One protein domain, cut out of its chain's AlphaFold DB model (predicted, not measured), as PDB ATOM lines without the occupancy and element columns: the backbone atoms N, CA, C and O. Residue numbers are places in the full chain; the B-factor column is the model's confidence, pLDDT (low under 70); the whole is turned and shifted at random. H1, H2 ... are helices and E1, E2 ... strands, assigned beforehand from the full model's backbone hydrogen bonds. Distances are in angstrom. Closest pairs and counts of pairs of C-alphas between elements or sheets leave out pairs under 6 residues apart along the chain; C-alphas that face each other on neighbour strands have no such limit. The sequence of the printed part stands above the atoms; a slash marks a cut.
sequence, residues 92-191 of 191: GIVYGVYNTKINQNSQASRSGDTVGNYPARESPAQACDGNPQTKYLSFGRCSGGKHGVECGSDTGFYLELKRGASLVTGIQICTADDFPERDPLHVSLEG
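What this domain is: This is residues 92 to 191 of the 191 residues of the protein "Hypothetical protein" of Adineta steineri (UniProt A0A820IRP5). This is a body of long loops with little regular structure, holding a two-stranded antiparallel ribbon, E1 and E2, with the short helix H1 near the first residue of E1. Past E1 the loop folds back, and residues 107 to 108 pair antiparallel with residues 97 to 98. The 100 printed residues include E1, H1 and E2 in that order, only 14 residues, class mixed. The whole is compact, with a radius of gyration of the C-alphas of 13.2 A, and spans 38 by 32 by 24 A.

How they stand to each other: Start at E1, residues 94 to 98; its antiparallel neighbour is E2, residues 155 to 159, at 152 degrees. Look for N 95 and O 158, 2.9 A apart, within hydrogen-bond range. H1, residues 124 to 127, is too short for any O i to N i+4 pair; its closest C-alphas to E1 are Ala 125 and Val 94, 5.2 A.

Where its parts are: Find C-alpha 94 at (-43.303, -33.546, 51.963); E1 runs 13.5 A from there. H1 measures 5.7 A. E2 runs 14.0 A to C-alpha 159 at (-40.457, -37.091, 53.264).

The domain as a whole: The C-alphas of Lys 146 and Gly 164 are farthest apart, 38.4 A. Both links are long, the printed part has no cut, and no printed residue is under 70 in pLDDT.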
ATOM      1  N   GLY A  92     -47.463 -39.217  53.666       74.00
ATOM      2  CA  GLY A  92     -46.432 -38.465  54.365       74.00
ATOM      3  C   GLY A  92     -46.461 -36.994  53.963       74.00
ATOM      4  O   GLY A  92     -46.814 -36.645  52.842       74.00
ATOM      5  N   ILE A  93     -46.071 -36.122  54.889       86.75
ATOM      6  CA  ILE A  93     -45.854 -34.709  54.577       86.75
ATOM      7  C   ILE A  93     -44.514 -34.591  53.846       86.75
ATOM      8  O   ILE A  93     -43.506 -35.122  54.317       86.75
ATOM      9  N   VAL A  94     -44.515 -33.891  52.711       92.44
ATOM     10  CA  VAL A  94     -43.303 -33.546  51.963       92.44
ATOM     11  C   VAL A  94     -42.798 -32.191  52.449       92.44
ATOM     12  O   VAL A  94     -43.542 -31.209  52.468       92.44
ATOM     13  N   TYR A  95     -41.530 -32.132  52.842       95.12
ATOM     14  CA  TYR A  95     -40.883 -30.931  53.359       95.12
ATOM     15  C   TYR A  95     -39.825 -30.444  52.382       95.12
ATOM     16  O   TYR A  95     -38.939 -31.199  51.996       95.12
ATOM     17  N   GLY A  96     -39.893 -29.167  52.017       97.19
ATOM     18  CA  GLY A  96     -38.875 -28.524  51.197       97.19
ATOM     19  C   GLY A  96     -37.645 -28.175  52.023       97.19
ATOM     20  O   GLY A  96     -37.760 -27.797  53.194       97.19
ATOM     21  N   VAL A  97     -36.476 -28.275  51.403       97.69
ATOM     22  CA  VAL A  97     -35.204 -27.859  51.988       97.69
ATOM     23  C   VAL A  97     -34.358 -27.083  50.987       97.69
ATOM     24  O   VAL A  97     -34.501 -27.220  49.770       97.69
ATOM     25  N   TYR A  98     -33.444 -26.281  51.520       98.00
ATOM     26  CA  TYR A  98     -32.472 -25.525  50.740       98.00
ATOM     27  C   TYR A  98     -31.113 -25.452  51.442       98.00
ATOM     28  O   TYR A  98     -30.968 -25.847  52.605       98.00
ATOM     29  N   ASN A  99     -30.117 -24.929  50.718       96.62
ATOM     30  CA  ASN A  99     -28.704 -24.988  51.090       96.62
ATOM     31  C   ASN A  99     -28.256 -26.445  51.306       96.62
ATOM     32  O   ASN A  99     -27.497 -26.752  52.228       96.62
ATOM     33  N   THR A 100     -28.777 -27.345  50.467       95.62
ATOM     34  CA  THR A 100     -28.444 -28.765  50.504       95.62
ATOM     35  C   THR A 100     -26.990 -28.943  50.104       95.62
ATOM     36  O   THR A 100     -26.554 -28.458  49.060       95.62
ATOM     37  N   LYS A 101     -26.233 -29.657  50.927       93.38
ATOM     38  CA  LYS A 101     -24.878 -30.094  50.605       93.38
ATOM     39  C   LYS A 101     -24.716 -31.511  51.116       93.38
ATOM     40  O   LYS A 101     -25.124 -31.794  52.240       93.38
ATOM     41  N   ILE A 102     -24.084 -32.356  50.307       88.31
ATOM     42  CA  ILE A 102     -23.801 -33.750  50.660       88.31
ATOM     43  C   ILE A 102     -23.116 -33.790  52.033       88.31
ATOM     44  O   ILE A 102     -22.159 -33.045  52.276       88.31
ATOM     45  N   ASN A 103     -23.607 -34.658  52.921       87.31
ATOM     46  CA  ASN A 103     -23.112 -34.839  54.291       87.31
ATOM     47  C   ASN A 103     -23.173 -33.581  55.186       87.31
ATOM     48  O   ASN A 103     -22.405 -33.471  56.145       87.31
ATOM     49  N   GLN A 104     -24.049 -32.615  54.896       92.94
ATOM     50  CA  GLN A 104     -24.272 -31.440  55.745       92.94
ATOM     51  C   GLN A 104     -25.757 -31.187  55.999       92.94
ATOM     52  O   GLN A 104     -26.630 -31.575  55.226       92.94
ATOM     53  N   ASN A 105     -26.041 -30.475  57.091       92.88
ATOM     54  CA  ASN A 105     -27.409 -30.118  57.440       92.88
ATOM     55  C   ASN A 105     -27.982 -29.105  56.443       92.88
ATOM     56  O   ASN A 105     -27.400 -28.044  56.204       92.88
ATOM     57  N   SER A 106     -29.169 -29.418  55.934       95.88
ATOM     58  CA  SER A 106     -29.969 -28.502  55.122       95.88
ATOM     59  C   SER A 106     -30.842 -27.605  56.002       95.88
ATOM     60  O   SER A 106     -31.071 -27.891  57.180       95.88
ATOM     61  N   GLN A 107     -31.352 -26.514  55.435       97.62
ATOM     62  CA  GLN A 107     -32.327 -25.650  56.099       97.62
ATOM     63  C   GLN A 107     -33.737 -25.926  55.583       97.62
ATOM     64  O   GLN A 107     -33.926 -26.212  54.403       97.62
ATOM     65  N   ALA A 108     -34.735 -25.810  56.460       97.81
ATOM     66  CA  ALA A 108     -36.133 -25.983  56.081       97.81
ATOM     67  C   ALA A 108     -36.627 -24.802  55.232       97.81
ATOM     68  O   ALA A 108     -36.500 -23.642  55.636       97.81
ATOM     69  N   SER A 109     -37.245 -25.109  54.097       98.38
ATOM     70  CA  SER A 109     -37.932 -24.136  53.251       98.38
ATOM     71  C   SER A 109     -39.309 -23.794  53.814       98.38
ATOM     72  O   SER A 109     -39.994 -24.626  54.417       98.38
ATOM     73  N   ARG A 110     -39.755 -22.560  53.586       97.94
ATOM     74  CA  ARG A 110     -41.077 -22.055  53.975       97.94
ATOM     75  C   ARG A 110     -41.784 -21.443  52.772       97.94
ATOM     76  O   ARG A 110     -41.152 -21.118  51.774       97.94
ATOM     77  N   SER A 111     -43.093 -21.243  52.893       98.19
ATOM     78  CA  SER A 111     -43.832 -20.438  51.922       98.19
ATOM     79  C   SER A 111     -43.370 -18.977  51.990       98.19
ATOM     80  O   SER A 111     -43.351 -18.390  53.073       98.19
ATOM     81  N   GLY A 112     -43.045 -18.381  50.846       98.06
ATOM     82  CA  GLY A 112     -42.631 -16.983  50.701       98.06
ATOM     83  C   GLY A 112     -41.615 -16.787  49.575       98.06
ATOM     84  O   GLY A 112     -41.094 -17.752  49.032       98.06
ATOM     85  N   ASP A 113     -41.291 -15.531  49.270       97.56
ATOM     86  CA  ASP A 113     -40.500 -15.164  48.079       97.56
ATOM     87  C   ASP A 113     -39.012 -14.900  48.362       97.56
ATOM     88  O   ASP A 113     -38.300 -14.305  47.553       97.56
ATOM     89  N   THR A 114     -38.515 -15.294  49.531       97.75
ATOM     90  CA  THR A 114     -37.104 -15.108  49.898       97.75
ATOM     91  C   THR A 114     -36.242 -16.291  49.460       97.75
ATOM     92  O   THR A 114     -36.743 -17.338  49.057       97.75
ATOM     93  N   VAL A 115     -34.924 -16.136  49.600       97.75
ATOM     94  CA  VAL A 115     -33.943 -17.213  49.399       97.75
ATOM     95  C   VAL A 115     -34.350 -18.471  50.165       97.75
ATOM     96  O   VAL A 115     -34.759 -18.390  51.326       97.75
ATOM     97  N   GLY A 116     -34.264 -19.615  49.488       97.56
ATOM     98  CA  GLY A 116     -34.561 -20.932  50.039       97.56
ATOM     99  C   GLY A 116     -36.036 -21.291  50.181       97.56
ATOM    100  O   GLY A 116     -36.344 -22.424  50.550       97.56
ATOM    101  N   ASN A 117     -36.944 -20.357  49.906       98.12
ATOM    102  CA  ASN A 117     -38.381 -20.546  50.069       98.12
ATOM    103  C   ASN A 117     -39.072 -20.902  48.745       98.12
ATOM    104  O   ASN A 117     -38.426 -21.040  47.704       98.12
ATOM    105  N   TYR A 118     -40.385 -21.104  48.819       97.81
ATOM    106  CA  TYR A 118     -41.240 -21.485  47.698       97.81
ATOM    107  C   TYR A 118     -42.521 -20.644  47.674       97.81
ATOM    108  O   TYR A 118     -43.012 -20.243  48.736       97.81
ATOM    109  N   PRO A 119     -43.124 -20.385  46.502       96.88
ATOM    110  CA  PRO A 119     -44.399 -19.689  46.447       96.88
ATOM    111  C   PRO A 119     -45.525 -20.609  46.939       96.88
ATOM    112  O   PRO A 119     -45.496 -21.826  46.763       96.88
ATOM    113  N   ALA A 120     -46.565 -20.030  47.542       95.62
ATOM    114  CA  ALA A 120     -47.601 -20.787  48.257       95.62
ATOM    115  C   ALA A 120     -48.343 -21.842  47.408       95.62
ATOM    116  O   ALA A 120     -48.887 -22.796  47.959       95.62
ATOM    117  N   ARG A 121     -48.391 -21.662  46.080       95.44
ATOM    118  CA  ARG A 121     -49.090 -22.549  45.129       95.44
ATOM    119  C   ARG A 121     -48.159 -23.496  44.365       95.44
ATOM    120  O   ARG A 121     -48.626 -24.129  43.424       95.44
ATOM    121  N   GLU A 122     -46.879 -23.547  44.727       96.25
ATOM    122  CA  GLU A 122     -45.881 -24.472  44.161       96.25
ATOM    123  C   GLU A 122     -45.063 -25.075  45.311       96.25
ATOM    124  O   GLU A 122     -43.841 -24.980  45.373       96.25
ATOM    125  N   SER A 123     -45.785 -25.613  46.294       96.12
ATOM    126  CA  SER A 123     -45.259 -26.183  47.532       96.12
ATOM    127  C   SER A 123     -44.545 -27.527  47.305       96.12
ATOM    128  O   SER A 123     -44.797 -28.191  46.300       96.12
ATOM    129  N   PRO A 124     -43.723 -28.000  48.264       95.81
ATOM    130  CA  PRO A 124     -43.033 -29.291  48.162       95.81
ATOM    131  C   PRO A 124     -43.956 -30.487  47.890       95.81
ATOM    132  O   PRO A 124     -43.562 -31.424  47.207       95.81
ATOM    133  N   ALA A 125     -45.199 -30.450  48.382       92.31
ATOM    134  CA  ALA A 125     -46.173 -31.517  48.158       92.31
ATOM    135  C   ALA A 125     -46.505 -31.726  46.669       92.31
ATOM    136  O   ALA A 125     -46.786 -32.848  46.262       92.31
ATOM    137  N   GLN A 126     -46.409 -30.675  45.852       93.31
ATOM    138  CA  GLN A 126     -46.698 -30.728  44.416       93.31
ATOM    139  C   GLN A 126     -45.598 -31.411  43.594       93.31
ATOM    140  O   GLN A 126     -45.759 -31.588  42.396       93.31
ATOM    141  N   ALA A 127     -44.477 -31.804  44.211       91.50
ATOM    142  CA  ALA A 127     -43.510 -32.702  43.576       91.50
ATOM    143  C   ALA A 127     -43.970 -34.173  43.592       91.50
ATOM    144  O   ALA A 127     -43.425 -34.996  42.861       91.50
ATOM    145  N   CYS A 128     -44.932 -34.513  44.456       87.69
ATOM    146  CA  CYS A 128     -45.301 -35.887  44.798       87.69
ATOM    147  C   CYS A 128     -46.816 -36.138  44.715       87.69
ATOM    148  O   CYS A 128     -47.283 -37.173  45.174       87.69
ATOM    149  N   ASP A 129     -47.590 -35.206  44.160       88.56
ATOM    150  CA  ASP A 129     -49.054 -35.293  44.058       88.56
ATOM    151  C   ASP A 129     -49.540 -36.001  42.777       88.56
ATOM    152  O   ASP A 129     -50.733 -35.950  42.484       88.56
ATOM    153  N   GLY A 130     -48.591 -36.582  42.020       86.44
ATOM    154  CA  GLY A 130     -48.731 -37.286  40.733       86.44
ATOM    155  C   GLY A 130     -49.550 -36.561  39.675       86.44
ATOM    156  O   GLY A 130     -49.993 -37.161  38.691       86.44
ATOM    157  N   ASN A 131     -49.681 -35.248  39.820       88.19
ATOM    158  CA  ASN A 131     -50.263 -34.396  38.814       88.19
ATOM    159  C   ASN A 131     -49.139 -33.675  38.051       88.19
ATOM    160  O   ASN A 131     -48.523 -32.757  38.577       88.19
ATOM    161  N   PRO A 132     -48.891 -34.001  36.771       87.88
ATOM    162  CA  PRO A 132     -47.831 -33.354  35.996       87.88
ATOM    163  C   PRO A 132     -48.144 -31.890  35.635       87.88
ATOM    164  O   PRO A 132     -47.377 -31.261  34.916       87.88
ATOM    165  N   GLN A 133     -49.305 -31.358  36.030       91.12
ATOM    166  CA  GLN A 133     -49.688 -29.954  35.830       91.12
ATOM    167  C   GLN A 133     -49.410 -29.084  37.060       91.12
ATOM    168  O   GLN A 133     -49.571 -27.863  37.012       91.12
ATOM    169  N   THR A 134     -49.032 -29.693  38.179       93.12
ATOM    170  CA  THR A 134     -48.532 -29.010  39.368       93.12
ATOM    171  C   THR A 134     -47.025 -29.212  39.465       93.12
ATOM    172  O   THR A 134     -46.443 -30.083  38.823       93.12
ATOM    173  N   LYS A 135     -46.361 -28.333  40.217       93.31
ATOM    174  CA  LYS A 135     -44.914 -28.387  40.400       93.31
ATOM    175  C   LYS A 135     -44.519 -27.862  41.766       93.31
ATOM    176  O   LYS A 135     -45.211 -27.019  42.336       93.31
ATOM    177  N   TYR A 136     -43.379 -28.333  42.251       95.19
ATOM    178  CA  TYR A 136     -42.656 -27.700  43.343       95.19
ATOM    179  C   TYR A 136     -41.627 -26.732  42.761       95.19
ATOM    180  O   TYR A 136     -40.794 -27.132  41.949       95.19
ATOM    181  N   LEU A 137     -41.664 -25.475  43.201       95.62
ATOM    182  CA  LEU A 137     -40.628 -24.495  42.896       95.62
ATOM    183  C   LEU A 137     -39.907 -24.105  44.179       95.62
ATOM    184  O   LEU A 137     -40.521 -23.567  45.095       95.62
ATOM    185  N   SER A 138     -38.590 -24.282  44.212       96.00
ATOM    186  CA  SER A 138     -37.736 -23.656  45.219       96.00
ATOM    187  C   SER A 138     -36.924 -22.535  44.589       96.00
ATOM    188  O   SER A 138     -36.325 -22.711  43.529       96.00
ATOM    189  N   PHE A 139     -36.855 -21.381  45.251       96.69
ATOM    190  CA  PHE A 139     -35.995 -20.294  44.783       96.69
ATOM    191  C   PHE A 139     -34.505 -20.586  45.032       96.69
ATOM    192  O   PHE A 139     -33.640 -19.995  44.381       96.69
ATOM    193  N   GLY A 140     -34.183 -21.540  45.917       96.00
ATOM    194  CA  GLY A 140     -32.812 -21.963  46.201       96.00
ATOM    195  C   GLY A 140     -31.931 -20.798  46.619       96.00
ATOM    196  O   GLY A 140     -32.169 -20.190  47.660       96.00
ATOM    197  N   ARG A 141     -30.923 -20.469  45.809       96.31
ATOM    198  CA  ARG A 141     -29.990 -19.355  46.059       96.31
ATOM    199  C   ARG A 141     -30.546 -17.980  45.672       96.31
ATOM    200  O   ARG A 141     -29.935 -16.968  46.005       96.31
ATOM    201  N   CYS A 142     -31.690 -17.937  44.998       96.38
ATOM    202  CA  CYS A 142     -32.342 -16.721  44.524       96.38
ATOM    203  C   CYS A 142     -33.575 -16.369  45.363       96.38
ATOM    204  O   CYS A 142     -34.067 -17.185  46.133       96.38
ATOM    205  N   SER A 143     -34.096 -15.153  45.197       96.56
ATOM    206  CA  SER A 143     -35.443 -14.769  45.643       96.56
ATOM    207  C   SER A 143     -36.471 -14.961  44.521       96.56
ATOM    208  O   SER A 143     -36.104 -15.130  43.357       96.56
ATOM    209  N   GLY A 144     -37.756 -14.842  44.851       95.06
ATOM    210  CA  GLY A 144     -38.851 -14.866  43.885       95.06
ATOM    211  C   GLY A 144     -38.686 -13.848  42.752       95.06
ATOM    212  O   GLY A 144     -38.130 -12.761  42.936       95.06
ATOM    213  N   GLY A 145     -39.140 -14.236  41.556       92.06
ATOM    214  CA  GLY A 145     -39.054 -13.431  40.330       92.06
ATOM    215  C   GLY A 145     -37.658 -13.346  39.697       92.06
ATOM    216  O   GLY A 145     -37.452 -12.547  38.785       92.06
ATOM    217  N   LYS A 146     -36.684 -14.120  40.189       94.06
ATOM    218  CA  LYS A 146     -35.356 -14.255  39.579       94.06
ATOM    219  C   LYS A 146     -35.245 -15.575  38.824       94.06
ATOM    220  O   LYS A 146     -35.784 -16.594  39.252       94.06
ATOM    221  N   HIS A 147     -34.514 -15.523  37.717       90.62
ATOM    222  CA  HIS A 147     -34.260 -16.646  36.826       90.62
ATOM    223  C   HIS A 147     -32.774 -16.626  36.468       90.62
ATOM    224  O   HIS A 147     -32.231 -15.564  36.160       90.62
ATOM    225  N   GLY A 148     -32.128 -17.779  36.564       91.81
ATOM    226  CA  GLY A 148     -30.690 -17.958  36.405       91.81
ATOM    227  C   GLY A 148     -30.334 -19.405  36.721       91.81
ATOM    228  O   GLY A 148     -31.095 -20.083  37.413       91.81
ATOM    229  N   VAL A 149     -29.194 -19.874  36.221       91.19
ATOM    230  CA  VAL A 149     -28.729 -21.263  36.411       91.19
ATOM    231  C   VAL A 149     -28.447 -21.597  37.881       91.19
ATOM    232  O   VAL A 149     -28.433 -22.756  38.279       91.19
ATOM    233  N   GLU A 150     -28.232 -20.580  38.711       93.19
ATOM    234  CA  GLU A 150     -28.070 -20.696  40.157       93.19
ATOM    235  C   GLU A 150     -29.402 -20.693  40.928       93.19
ATOM    236  O   GLU A 150     -29.444 -21.085  42.101       93.19
ATOM    237  N   CYS A 151     -30.500 -20.252  40.306       93.25
ATOM    238  CA  CYS A 151     -31.813 -20.222  40.940       93.25
ATOM    239  C   CYS A 151     -32.385 -21.639  41.024       93.25
ATOM    240  O   CYS A 151     -32.413 -22.369  40.042       93.25
ATOM    241  N   GLY A 152     -32.821 -22.044  42.218       92.12
ATOM    242  CA  GLY A 152     -33.199 -23.436  42.489       92.12
ATOM    243  C   GLY A 152     -32.019 -24.385  42.750       92.12
ATOM    244  O   GLY A 152     -32.248 -25.533  43.122       92.12
ATOM    245  N   SER A 153     -30.765 -23.921  42.659       94.75
ATOM    246  CA  SER A 153     -29.598 -24.718  43.069       94.75
ATOM    247  C   SER A 153     -29.560 -24.960  44.580       94.75
ATOM    248  O   SER A 153     -30.019 -24.121  45.362       94.75
ATOM    249  N   ASP A 154     -28.928 -26.066  44.985       95.75
ATOM    250  CA  ASP A 154     -28.793 -26.499  46.382       95.75
ATOM    251  C   ASP A 154     -30.159 -26.632  47.087       95.75
ATOM    252  O   ASP A 154     -30.338 -26.184  48.226       95.75
ATOM    253  N   THR A 155     -31.140 -27.205  46.387       96.31
ATOM    254  CA  THR A 155     -32.501 -27.428  46.890       96.31
ATOM    255  C   THR A 155     -32.881 -28.896  46.850       96.31
ATOM    256  O   THR A 155     -32.275 -29.711  46.158       96.31
ATOM    257  N   GLY A 156     -33.919 -29.229  47.605       95.44
ATOM    258  CA  GLY A 156     -34.525 -30.541  47.550       95.44
ATOM    259  C   GLY A 156     -35.790 -30.600  48.381       95.44
ATOM    260  O   GLY A 156     -36.362 -29.583  48.796       95.44
ATOM    261  N   PHE A 157     -36.213 -31.824  48.640       94.88
ATOM    262  CA  PHE A 157     -37.259 -32.129  49.592       94.88
ATOM    263  C   PHE A 157     -36.955 -33.463  50.262       94.88
ATOM    264  O   PHE A 157     -36.210 -34.288  49.736       94.88
ATOM    265  N   TYR A 158     -37.546 -33.672  51.429       92.75
ATOM    266  CA  TYR A 158     -37.545 -34.958  52.104       92.75
ATOM    267  C   TYR A 158     -38.958 -35.291  52.564       92.75
ATOM    268  O   TYR A 158     -39.843 -34.436  52.651       92.75
ATOM    269  N   LEU A 159     -39.170 -36.563  52.857       89.19
ATOM    270  CA  LEU A 159     -40.457 -37.091  53.264       89.19
ATOM    271  C   LEU A 159     -40.248 -38.306  54.157       89.19
ATOM    272  O   LEU A 159     -39.243 -39.006  54.071       89.19
ATOM    273  N   GLU A 160     -41.236 -38.570  54.998       85.38
ATOM    274  CA  GLU A 160     -41.264 -39.780  55.805       85.38
ATOM    275  C   GLU A 160     -42.112 -40.845  55.103       85.38
ATOM    276  O   GLU A 160     -43.309 -40.652  54.855       85.38
ATOM    277  N   LEU A 161     -41.507 -41.994  54.801       81.31
ATOM    278  CA  LEU A 161     -42.216 -43.128  54.217       81.31
ATOM    279  C   LEU A 161     -43.082 -43.813  55.282       81.31
ATOM    280  O   LEU A 161     -42.605 -44.638  56.058       81.31
ATOM    281  N   LYS A 162     -44.393 -43.545  55.276       80.62
ATOM    282  CA  LYS A 162     -45.350 -44.196  56.198       80.62
ATOM    283  C   LYS A 162     -45.465 -45.715  56.026       80.62
ATOM    284  O   LYS A 162     -45.955 -46.393  56.919       80.62
ATOM    285  N   ARG A 163     -44.980 -46.251  54.904       77.25
ATOM    286  CA  ARG A 163     -44.915 -47.693  54.616       77.25
ATOM    287  C   ARG A 163     -43.683 -48.401  55.199       77.25
ATOM    288  O   ARG A 163     -43.526 -49.598  54.987       77.25
ATOM    289  N   GLY A 164     -42.814 -47.675  55.905       80.69
ATOM    290  CA  GLY A 164     -41.563 -48.199  56.446       80.69
ATOM    291  C   GLY A 164     -40.399 -48.166  55.450       80.69
ATOM    292  O   GLY A 164     -40.510 -47.653  54.332       80.69
ATOM    293  N   ALA A 165     -39.261 -48.707  55.894       82.81
ATOM    294  CA  ALA A 165     -38.024 -48.743  55.121       82.81
ATOM    295  C   ALA A 165     -38.229 -49.455  53.780       82.81
ATOM    296  O   ALA A 165     -38.917 -50.470  53.688       82.81
ATOM    297  N   SER A 166     -37.649 -48.891  52.727       81.88
ATOM    298  CA  SER A 166     -37.882 -49.322  51.355       81.88
ATOM    299  C   SER A 166     -36.606 -49.207  50.540       81.88
ATOM    300  O   SER A 166     -35.852 -48.253  50.708       81.88
ATOM    301  N   LEU A 167     -36.383 -50.159  49.636       85.44
ATOM    302  CA  LEU A 167     -35.289 -50.082  48.675       85.44
ATOM    303  C   LEU A 167     -35.687 -49.158  47.519       85.44
ATOM    304  O   LEU A 167     -36.718 -49.378  46.882       85.44
ATOM    305  N   VAL A 168     -34.866 -48.149  47.236       85.81
ATOM    306  CA  VAL A 168     -35.031 -47.303  46.050       85.81
ATOM    307  C   VAL A 168     -34.292 -47.948  44.882       85.81
ATOM    308  O   VAL A 168     -33.085 -48.156  44.945       85.81
ATOM    309  N   THR A 169     -35.022 -48.283  43.820       89.06
ATOM    310  CA  THR A 169     -34.472 -48.901  42.600       89.06
ATOM    311  C   THR A 169     -34.313 -47.910  41.450       89.06
ATOM    312  O   THR A 169     -33.611 -48.195  40.485       89.06
ATOM    313  N   GLY A 170     -34.944 -46.742  41.553       87.25
ATOM    314  CA  GLY A 170     -34.881 -45.679  40.563       87.25
ATOM    315  C   GLY A 170     -35.661 -44.451  41.018       87.25
ATOM    316  O   GLY A 170     -36.451 -44.514  41.961       87.25
ATOM    317  N   ILE A 171     -35.423 -43.340  40.329       86.69
ATOM    318  CA  ILE A 171     -36.167 -42.091  40.483       86.69
ATOM    319  C   ILE A 171     -36.693 -41.669  39.115       86.69
ATOM    320  O   ILE A 171     -36.016 -41.836  38.101       86.69
ATOM    321  N   GLN A 172     -37.898 -41.117  39.096       88.62
ATOM    322  CA  GLN A 172     -38.476 -40.480  37.923       88.62
ATOM    323  C   GLN A 172     -38.848 -39.055  38.304       88.62
ATOM    324  O   GLN A 172     -39.439 -38.831  39.357       88.62
ATOM    325  N   ILE A 173     -38.481 -38.102  37.454       89.06
ATOM    326  CA  ILE A 173     -38.733 -36.678  37.660       89.06
ATOM    327  C   ILE A 173     -39.417 -36.147  36.403       89.06
ATOM    328  O   ILE A 173     -39.001 -36.468  35.290       89.06
ATOM    329  N   CYS A 174     -40.462 -35.346  36.592       89.81
ATOM    330  CA  CYS A 174     -41.024 -34.497  35.549       89.81
ATOM    331  C   CYS A 174     -40.526 -33.074  35.793       89.81
ATOM    332  O   CYS A 174     -40.672 -32.560  36.903       89.81
ATOM    333  N   THR A 175     -39.911 -32.460  34.787       91.81
ATOM    334  CA  THR A 175     -39.501 -31.056  34.866       91.81
ATOM    335  C   THR A 175     -40.701 -30.130  34.684       91.81
ATOM    336  O   THR A 175     -41.776 -30.554  34.250       91.81
ATOM    337  N   ALA A 176     -40.525 -28.868  35.077       89.12
ATOM    338  CA  ALA A 176     -41.538 -27.836  34.914       89.12
ATOM    339  C   ALA A 176     -41.588 -27.330  33.463       89.12
ATOM    340  O   ALA A 176     -40.641 -27.478  32.697       89.12
ATOM    341  N   ASP A 177     -42.690 -26.686  33.096       86.12
ATOM    342  CA  ASP A 177     -42.958 -26.167  31.754       86.12
ATOM    343  C   ASP A 177     -42.661 -24.661  31.606       86.12
ATOM    344  O   ASP A 177     -43.321 -23.974  30.827       86.12
ATOM    345  N   ASP A 178     -41.685 -24.122  32.348       87.94
ATOM    346  CA  ASP A 178     -41.420 -22.677  32.376       87.94
ATOM    347  C   ASP A 178     -39.978 -22.250  32.053       87.94
ATOM    348  O   ASP A 178     -39.780 -21.552  31.058       87.94
ATOM    349  N   PHE A 179     -38.977 -22.630  32.852       89.75
ATOM    350  CA  PHE A 179     -37.585 -22.189  32.686       89.75
ATOM    351  C   PHE A 179     -36.616 -23.378  32.681       89.75
ATOM    352  O   PHE A 179     -36.419 -23.981  33.742       89.75
ATOM    353  N   PRO A 180     -35.958 -23.681  31.544       89.81
ATOM    354  CA  PRO A 180     -35.052 -24.825  31.437       89.81
ATOM    355  C   PRO A 180     -33.837 -24.715  32.368       89.81
ATOM    356  O   PRO A 180     -33.260 -25.723  32.756       89.81
ATOM    357  N   GLU A 181     -33.448 -23.503  32.777       89.44
ATOM    358  CA  GLU A 181     -32.333 -23.281  33.704       89.44
ATOM    359  C   GLU A 181     -32.582 -23.852  35.106       89.44
ATOM    360  O   GLU A 181     -31.642 -23.946  35.893       89.44
ATOM    361  N   ARG A 182     -33.830 -24.207  35.436       89.31
ATOM    362  CA  ARG A 182     -34.213 -24.759  36.744       89.31
ATOM    363  C   ARG A 182     -34.397 -26.274  36.729       89.31
ATOM    364  O   ARG A 182     -34.712 -26.850  37.770       89.31
ATOM    365  N   ASP A 183     -34.198 -26.912  35.581       91.31
ATOM    366  CA  ASP A 183     -34.267 -28.362  35.474       91.31
ATOM    367  C   ASP A 183     -33.093 -29.005  36.238       91.31
ATOM    368  O   ASP A 183     -31.959 -28.516  36.161       91.31
ATOM    369  N   PRO A 184     -33.310 -30.104  36.987       91.25
ATOM    370  CA  PRO A 184     -32.235 -30.723  37.754       91.25
ATOM    371  C   PRO A 184     -31.118 -31.268  36.855       91.25
ATOM    372  O   PRO A 184     -31.319 -32.214  36.095       91.25
ATOM    373  N   LEU A 185     -29.909 -30.719  37.002       90.88
ATOM    374  CA  LEU A 185     -28.704 -31.243  36.347       90.88
ATOM    375  C   LEU A 185     -28.038 -32.367  37.157       90.88
ATOM    376  O   LEU A 185     -27.454 -33.295  36.598       90.88
ATOM    377  N   HIS A 186     -28.128 -32.286  38.485       90.56
ATOM    378  CA  HIS A 186     -27.565 -33.255  39.420       90.56
ATOM    379  C   HIS A 186     -28.581 -33.574  40.512       90.56
ATOM    380  O   HIS A 186     -29.220 -32.673  41.053       90.56
ATOM    381  N   VAL A 187     -28.693 -34.855  40.862       91.88
ATOM    382  CA  VAL A 187     -29.558 -35.326  41.946       91.88
ATOM    383  C   VAL A 187     -28.738 -36.193  42.890       91.88
ATOM    384  O   VAL A 187     -28.085 -37.144  42.462       91.88
ATOM    385  N   SER A 188     -28.788 -35.868  44.179       92.38
ATOM    386  CA  SER A 188     -28.324 -36.723  45.269       92.38
ATOM    387  C   SER A 188     -29.531 -37.319  45.984       92.38
ATOM    388  O   SER A 188     -30.474 -36.598  46.306       92.38
ATOM    389  N   LEU A 189     -29.490 -38.622  46.249       90.75
ATOM    390  CA  LEU A 189     -30.498 -39.320  47.037       90.75
ATOM    391  C   LEU A 189     -29.870 -39.777  48.355       90.75
ATOM    392  O   LEU A 189     -28.855 -40.470  48.343       90.75
ATOM    393  N   GLU A 190     -30.489 -39.394  49.467       86.75
ATOM    394  CA  GLU A 190     -30.043 -39.696  50.830       86.75
ATOM    395  C   GLU A 190     -31.245 -40.207  51.650       86.75
ATOM    396  O   GLU A 190     -32.377 -39.772  51.414       86.75
ATOM    397  N   GLY A 191     -31.026 -41.142  52.580       81.94
ATOM    398  CA  GLY A 191     -32.074 -41.770  53.396       81.94
ATOM    399  C   GLY A 191     -31.529 -42.703  54.465       81.94
ATOM    400  O   GLY A 191     -30.362 -43.135  54.328       81.94
TER     401      GLY A 191